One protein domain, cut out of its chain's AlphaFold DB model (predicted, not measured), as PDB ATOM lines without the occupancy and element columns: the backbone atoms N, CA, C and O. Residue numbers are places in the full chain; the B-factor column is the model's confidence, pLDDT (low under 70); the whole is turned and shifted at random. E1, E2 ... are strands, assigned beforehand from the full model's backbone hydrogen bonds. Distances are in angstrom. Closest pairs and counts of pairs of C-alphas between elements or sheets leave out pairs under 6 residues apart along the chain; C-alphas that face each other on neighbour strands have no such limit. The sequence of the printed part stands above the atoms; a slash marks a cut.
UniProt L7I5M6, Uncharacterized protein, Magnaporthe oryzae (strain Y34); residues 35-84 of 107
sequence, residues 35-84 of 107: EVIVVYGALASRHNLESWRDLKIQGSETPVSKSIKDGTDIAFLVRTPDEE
ATOM      1  N   GLU A  35     -55.186  17.371 -16.830       75.19
ATOM      2  CA  GLU A  35     -55.197  17.392 -18.290       75.19
ATOM      3  C   GLU A  35     -54.413  18.605 -18.791       75.19
ATOM      4  O   GLU A  35     -54.555  19.718 -18.286       75.19
ATOM      5  N   VAL A  36     -53.561  18.376 -19.788       77.94
ATOM      6  CA  VAL A  36     -52.653  19.391 -20.317       77.94
ATOM      7  C   VAL A  36     -52.788  19.454 -21.822       77.94
ATOM      8  O   VAL A  36     -52.663  18.440 -22.511       77.94
ATOM      9  N   ILE A  37     -52.969  20.668 -22.329       80.81
ATOM     10  CA  ILE A  37     -52.996  20.951 -23.756       80.81
ATOM     11  C   ILE A  37     -51.686  21.649 -24.108       80.81
ATOM     12  O   ILE A  37     -51.360  22.707 -23.570       80.81
ATOM     13  N   VAL A  38     -50.916  21.049 -25.016       81.62
ATOM     14  CA  VAL A  38     -49.697  21.672 -25.545       81.62
ATOM     15  C   VAL A  38     -50.011  22.275 -26.902       81.62
ATOM     16  O   VAL A  38     -50.316  21.559 -27.857       81.62
ATOM     17  N   VAL A  39     -49.908  23.597 -26.986       86.56
ATOM     18  CA  VAL A  39     -50.120  24.345 -28.224       86.56
ATOM     19  C   VAL A  39     -48.772  24.717 -28.819       86.56
ATOM     20  O   VAL A  39     -47.852  25.108 -28.102       86.56
ATOM     21  N   TYR A  40     -48.653  24.613 -30.141       88.06
ATOM     22  CA  TYR A  40     -47.414  24.890 -30.862       88.06
ATOM     23  C   TYR A  40     -47.591  26.077 -31.800       88.06
ATOM     24  O   TYR A  40     -48.579  26.164 -32.529       88.06
ATOM     25  N   GLY A  41     -46.603  26.965 -31.818       89.31
ATOM     26  CA  GLY A  41     -46.544  28.125 -32.694       89.31
ATOM     27  C   GLY A  41     -45.328  28.048 -33.604       89.31
ATOM     28  O   GLY A  41     -44.238  27.719 -33.152       89.31
ATOM     29  N   ALA A  42     -45.494  28.378 -34.881       90.50
ATOM     30  CA  ALA A  42     -44.381  28.575 -35.803       90.50
ATOM     31  C   ALA A  42     -44.163  30.065 -36.054       90.50
ATOM     32  O   ALA A  42     -45.123  30.793 -36.331       90.50
ATOM     33  N   LEU A  43     -42.909  30.509 -36.007       88.75
ATOM     34  CA  LEU A  43     -42.565  31.889 -36.312       88.75
ATOM     35  C   LEU A  43     -42.821  32.176 -37.798       88.75
ATOM     36  O   LEU A  43     -42.287  31.500 -38.680       88.75
ATOM     37  N   ALA A  44     -43.654  33.175 -38.090       83.69
ATOM     38  CA  ALA A  44     -44.035  33.509 -39.459       83.69
ATOM     39  C   ALA A  44     -42.902  34.208 -40.224       83.69
ATOM     40  O   ALA A  44     -42.743  33.995 -41.427       83.69
ATOM     41  N   SER A  45     -42.114  35.042 -39.541       79.00
ATOM     42  CA  SER A  45     -40.978  35.749 -40.130       79.00
ATOM     43  C   SER A  45     -39.914  36.044 -39.084       79.00
ATOM     44  O   SER A  45     -40.204  36.618 -38.041       79.00
ATOM     45  N   ARG A  46     -38.650  35.765 -39.415       75.50
ATOM     46  CA  ARG A  46     -37.494  36.137 -38.580       75.50
ATOM     47  C   ARG A  46     -37.312  37.655 -38.426       75.50
ATOM     48  O   ARG A  46     -36.604  38.087 -37.529       75.50
ATOM     49  N   HIS A  47     -37.959  38.461 -39.271       75.25
ATOM     50  CA  HIS A  47     -37.930  39.926 -39.181       75.25
ATOM     51  C   HIS A  47     -38.980  40.488 -38.215       75.25
ATOM     52  O   HIS A  47     -38.913  41.660 -37.861       75.25
ATOM     53  N   ASN A  48     -39.972  39.680 -37.826       76.25
ATOM     54  CA  ASN A  48     -41.001  40.068 -36.872       76.25
ATOM     55  C   ASN A  48     -41.199  38.932 -35.862       76.25
ATOM     56  O   ASN A  48     -42.021  38.037 -36.063       76.25
ATOM     57  N   LEU A  49     -40.427  39.002 -34.778       74.06
ATOM     58  CA  LEU A  49     -40.369  37.996 -33.714       74.06
ATOM     59  C   LEU A  49     -41.659  37.902 -32.881       74.06
ATOM     60  O   LEU A  49     -41.793  36.992 -32.068       74.06
ATOM     61  N   GLU A  50     -42.616  38.806 -33.094       76.31
ATOM     62  CA  GLU A  50     -43.932  38.791 -32.447       76.31
ATOM     63  C   GLU A  50     -44.978  38.040 -33.290       76.31
ATOM     64  O   GLU A  50     -46.069  37.720 -32.816       76.31
ATOM     65  N   SER A  51     -44.666  37.734 -34.554       81.62
ATOM     66  CA  SER A  51     -45.609  37.126 -35.490       81.62
ATOM     67  C   SER A  51     -45.558  35.599 -35.430       81.62
ATOM     68  O   SER A  51     -44.893  34.939 -36.233       81.62
ATOM     69  N   TRP A  52     -46.289  35.030 -34.476       87.12
ATOM     70  CA  TRP A  52     -46.430  33.585 -34.307       87.12
ATOM     71  C   TRP A  52     -47.732  33.073 -34.918       87.12
ATOM     72  O   TRP A  52     -48.804  33.643 -34.721       87.12
ATOM     73  N   ARG A  53     -47.641  31.961 -35.648       88.31
ATOM     74  CA  ARG A  53     -48.790  31.249 -36.209       88.31
ATOM     75  C   ARG A  53     -49.043  29.981 -35.409       88.31
ATOM     76  O   ARG A  53     -48.214  29.073 -35.437       88.31
ATOM     77  N   ASP A  54     -50.212  29.897 -34.784       88.25
ATOM     78  CA  ASP A  54     -50.697  28.671 -34.153       88.25
ATOM     79  C   ASP A  54     -50.826  27.538 -35.188       88.25
ATOM     80  O   ASP A  54     -51.443  27.687 -36.248       88.25
ATOM     81  N   LEU A  55     -50.190  26.409 -34.884       86.81
ATOM     82  CA  LEU A  55     -50.149  25.222 -35.724       86.81
ATOM     83  C   LEU A  55     -51.370  24.318 -35.534       86.81
ATOM     84  O   LEU A  55     -51.601  23.461 -36.393       86.81
ATOM     85  N   LYS A  56     -52.149  24.489 -34.456       84.44
ATOM     86  CA  LYS A  56     -53.351  23.696 -34.145       84.44
ATOM     87  C   LYS A  56     -53.102  22.196 -34.304       84.44
ATOM     88  O   LYS A  56     -53.711  21.551 -35.159       84.44
ATOM     89  N   ILE A  57     -52.099  21.681 -33.594       85.50
ATOM     90  CA  ILE A  57     -51.685  20.276 -33.687       85.50
ATOM     91  C   ILE A  57     -52.633  19.416 -32.848       85.50
ATOM     92  O   ILE A  57     -52.818  19.694 -31.670       85.50
ATOM     93  N   GLN A  58     -53.197  18.365 -33.445       80.44
ATOM     94  CA  GLN A  58     -54.081  17.402 -32.775       80.44
ATOM     95  C   GLN A  58     -53.414  16.035 -32.527       80.44
ATOM     96  O   GLN A  58     -54.003  15.156 -31.904       80.44
ATOM     97  N   GLY A  59     -52.171  15.857 -32.982       78.56
ATOM     98  CA  GLY A  59     -51.285  14.748 -32.607       78.56
ATOM     99  C   GLY A  59     -50.980  13.743 -33.720       78.56
ATOM    100  O   GLY A  59     -50.168  12.847 -33.512       78.56
ATOM    101  N   SER A  60     -51.576  13.890 -34.905       82.56
ATOM    102  CA  SER A  60     -51.310  13.013 -36.065       82.56
ATOM    103  C   SER A  60     -50.566  13.718 -37.199       82.56
ATOM    104  O   SER A  60     -50.174  13.100 -38.190       82.56
ATOM    105  N   GLU A  61     -50.378  15.027 -37.067       87.12
ATOM    106  CA  GLU A  61     -49.823  15.857 -38.117       87.12
ATOM    107  C   GLU A  61     -48.302  15.754 -38.195       87.12
ATOM    108  O   GLU A  61     -47.588  15.643 -37.202       87.12
ATOM    109  N   THR A  62     -47.796  15.828 -39.422       86.31
ATOM    110  CA  THR A  62     -46.361  15.840 -39.711       86.31
ATOM    111  C   THR A  62     -45.863  17.278 -39.878       86.31
ATOM    112  O   THR A  62     -46.642  18.142 -40.301       86.31
ATOM    113  N   PRO A  63     -44.566  17.559 -39.649       83.69
ATOM    114  CA  PRO A  63     -44.005  18.893 -39.877       83.69
ATOM    115  C   PRO A  63     -44.321  19.444 -41.276       83.69
ATOM    116  O   PRO A  63     -44.743  20.591 -41.422       83.69
ATOM    117  N   VAL A  64     -44.239  18.582 -42.295       87.00
ATOM    118  CA  VAL A  64     -44.577  18.918 -43.686       87.00
ATOM    119  C   VAL A  64     -46.047  19.320 -43.827       87.00
ATOM    120  O   VAL A  64     -46.343  20.337 -44.451       87.00
ATOM    121  N   SER A  65     -46.974  18.584 -43.202       88.06
ATOM    122  CA  SER A  65     -48.408  18.915 -43.246       88.06
ATOM    123  C   SER A  65     -48.749  20.259 -42.588       88.06
ATOM    124  O   SER A  65     -49.752  20.878 -42.937       88.06
ATOM    125  N   LYS A  66     -47.887  20.753 -41.689       87.56
ATOM    126  CA  LYS A  66     -48.000  22.071 -41.048       87.56
ATOM    127  C   LYS A  66     -47.142  23.151 -41.719       87.56
ATOM    128  O   LYS A  66     -47.006  24.249 -41.183       87.56
ATOM    129  N   SER A  67     -46.594  22.870 -42.907       86.12
ATOM    130  CA  SER A  67     -45.710  23.779 -43.656       86.12
ATOM    131  C   SER A  67     -44.489  24.246 -42.854       86.12
ATOM    132  O   SER A  67     -43.999  25.361 -43.049       86.12
ATOM    133  N   ILE A  68     -44.005  23.403 -41.943       86.56
ATOM    134  CA  ILE A  68     -42.777  23.643 -41.187       86.56
ATOM    135  C   ILE A  68     -41.614  23.243 -42.088       86.56
ATOM    136  O   ILE A  68     -41.541  22.105 -42.554       86.56
ATOM    137  N   LYS A  69     -40.731  24.200 -42.364       87.25
ATOM    138  CA  LYS A  69     -39.510  23.992 -43.147       87.25
ATOM    139  C   LYS A  69     -38.310  23.871 -42.218       87.25
ATOM    140  O   LYS A  69     -38.364  24.324 -41.072       87.25
ATOM    141  N   ASP A  70     -37.216  23.342 -42.742       86.31
ATOM    142  CA  ASP A  70     -35.944  23.326 -42.027       86.31
ATOM    143  C   ASP A  70     -35.556  24.745 -41.585       86.31
ATOM    144  O   ASP A  70     -35.711  25.714 -42.336       86.31
ATOM    145  N   GLY A  71     -35.105  24.872 -40.336       84.00
ATOM    146  CA  GLY A  71     -34.771  26.163 -39.731       84.00
ATOM    147  C   GLY A  71     -35.979  27.034 -39.360       84.00
ATOM    148  O   GLY A  71     -35.807  28.229 -39.137       84.00
ATOM    149  N   THR A  72     -37.199  26.489 -39.298       86.69
ATOM    150  CA  THR A  72     -38.350  27.213 -38.728       86.69
ATOM    151  C   THR A  72     -38.267  27.199 -37.205       86.69
ATOM    152  O   THR A  72     -38.166  26.131 -36.606       86.69
ATOM    153  N   ASP A  73     -38.355  28.373 -36.587       88.44
ATOM    154  CA  ASP A  73     -38.402  28.497 -35.133       88.44
ATOM    155  C   ASP A  73     -39.799  28.127 -34.608       88.44
ATOM    156  O   ASP A  73     -40.820  28.594 -35.129       88.44
ATOM    157  N   ILE A  74     -39.835  27.266 -33.588       88.56
ATOM    158  CA  ILE A  74     -41.061  26.737 -32.983       88.56
ATOM    159  C   ILE A  74     -41.115  27.137 -31.511       88.56
ATOM    160  O   ILE A  74     -40.156  26.928 -30.771       88.56
ATOM    161  N   ALA A  75     -42.259  27.662 -31.090       86.69
ATOM    162  CA  ALA A  75     -42.601  27.894 -29.697       86.69
ATOM    163  C   ALA A  75     -43.653  26.880 -29.247       86.69
ATOM    164  O   ALA A  75     -44.452  26.392 -30.053       86.69
ATOM    165  N   PHE A  76     -43.679  26.586 -27.953       85.12
ATOM    166  CA  PHE A  76     -44.737  25.797 -27.341       85.12
ATOM    167  C   PHE A  76     -45.278  26.523 -26.114       85.12
ATOM    168  O   PHE A  76     -44.559  27.273 -25.456       85.12
ATOM    169  N   LEU A  77     -46.552  26.292 -25.825       82.69
ATOM    170  CA  LEU A  77     -47.236  26.793 -24.645       82.69
ATOM    171  C   LEU A  77     -47.980  25.633 -23.990       82.69
ATOM    172  O   LEU A  77     -48.627  24.839 -24.674       82.69
ATOM    173  N   VAL A  78     -47.870  25.550 -22.671       80.69
ATOM    174  CA  VAL A  78     -48.597  24.588 -21.844       80.69
ATOM    175  C   VAL A  78     -49.836  25.293 -21.306       80.69
ATOM    176  O   VAL A  78     -49.701  26.368 -20.728       80.69
ATOM    177  N   ARG A  79     -51.018  24.718 -21.533       80.56
ATOM    178  CA  ARG A  79     -52.311  25.275 -21.113       80.56
ATOM    179  C   ARG A  79     -53.133  24.240 -20.362       80.56
ATOM    180  O   ARG A  79     -52.986  23.035 -20.603       80.56
ATOM    181  N   THR A  80     -54.015  24.714 -19.496       82.19
ATOM    182  CA  THR A  80     -55.072  23.889 -18.901       82.19
ATOM    183  C   THR A  80     -56.294  23.836 -19.830       82.19
ATOM    184  O   THR A  80     -56.435  24.687 -20.712       82.19
ATOM    185  N   PRO A  81     -57.194  22.847 -19.676       78.75
ATOM    186  CA  PRO A  81     -58.444  22.789 -20.438       78.75
ATOM    187  C   PRO A  81     -59.327  24.036 -20.268       78.75
ATOM    188  O   PRO A  81     -60.029  24.404 -21.204       78.75
ATOM    189  N   ASP A  82     -59.260  24.727 -19.126       78.94
ATOM    190  CA  ASP A  82     -59.987  25.985 -18.901       78.94
ATOM    191  C   ASP A  82     -59.498  27.143 -19.794       78.94
ATOM    192  O   ASP A  82     -60.245  28.084 -20.050       78.94
ATOM    193  N   GLU A  83     -58.260  27.077 -20.292       75.69
ATOM    194  CA  GLU A  83     -57.650  28.092 -21.158       75.69
ATOM    195  C   GLU A  83     -57.786  27.757 -22.657       75.69
ATOM    196  O   GLU A  83     -57.187  28.432 -23.500       75.69
ATOM    197  N   GLU A  84     -58.526  26.702 -23.027       74.31
ATOM    198  CA  GLU A  84     -58.655  26.261 -24.424       74.31
ATOM    199  C   GLU A  84     -59.254  27.356 -25.327       74.31
ATOM    200  O   GLU A  84     -58.749  27.592 -26.428       74.31
TER     201      GLU A  84
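AT A GLANCE: This is residues 35 to 84 of the 107 residues of an uncharacterized protein of Magnaporthe oryzae (strain Y34) (UniProt L7I5M6). A long strand, E1, runs through the middle of a small, strongly twisted sheet, with E2 folding back from it as a hairpin along one side and E3 along the other. Between E2 and E3, residues 55 to 73 swing away from the sheet in a wide loop and return. The 50 printed residues hold no named helix and three named strands, E1, E2 and E3 along the chain; the sheet's order is E2, E1, E3, antiparallel throughout. The class is all strand, though under half of the residues, 22 of 50, are in named elements. The whole is flat, spanning 34 by 24 by 11 A, and only just loose, close to compact, with a radius of gyration of the C-alphas of 11.7 A.

HOW THE PARTS SIT: E1, residues 37 to 45, is the inner strand. A tight link of 2 residues joins it to E2, residues 48 to 54, an edge strand, and the two form a hairpin. They are antiparallel, at 137 degrees between directions; C-alphas 41 and 54 face each other at 4.4 A, and N 44 and O 51 are within hydrogen-bond range at 2.8 A. E3, residues 74 to 79, is the other edge strand, antiparallel to E1 at 151 degrees. C-alphas 40 and 76 face each other at 4.5 A, and N 41 and O 75 are within hydrogen-bond range at 2.8 A. E2 and E3 are only just apart, 8.3 A at their closest.

IN THESE COORDINATES: E1 begins at C-alpha 37 (-52.996, 20.951, -23.756) and measures 25.1 A from first to last C-alpha. E2 measures 15.2 A. E3 measures 16.4 A and ends at C-alpha 79 (-52.311, 25.275, -21.113).

THE WHOLE: The C-alphas of Glu 35 and His 47 are the two farthest apart, at 35.2 A. The printed part has no cut. The link from E2 to E3, 19 residues, is long. The mean pLDDT of the printed part is 83.2, and no printed residue is under 70.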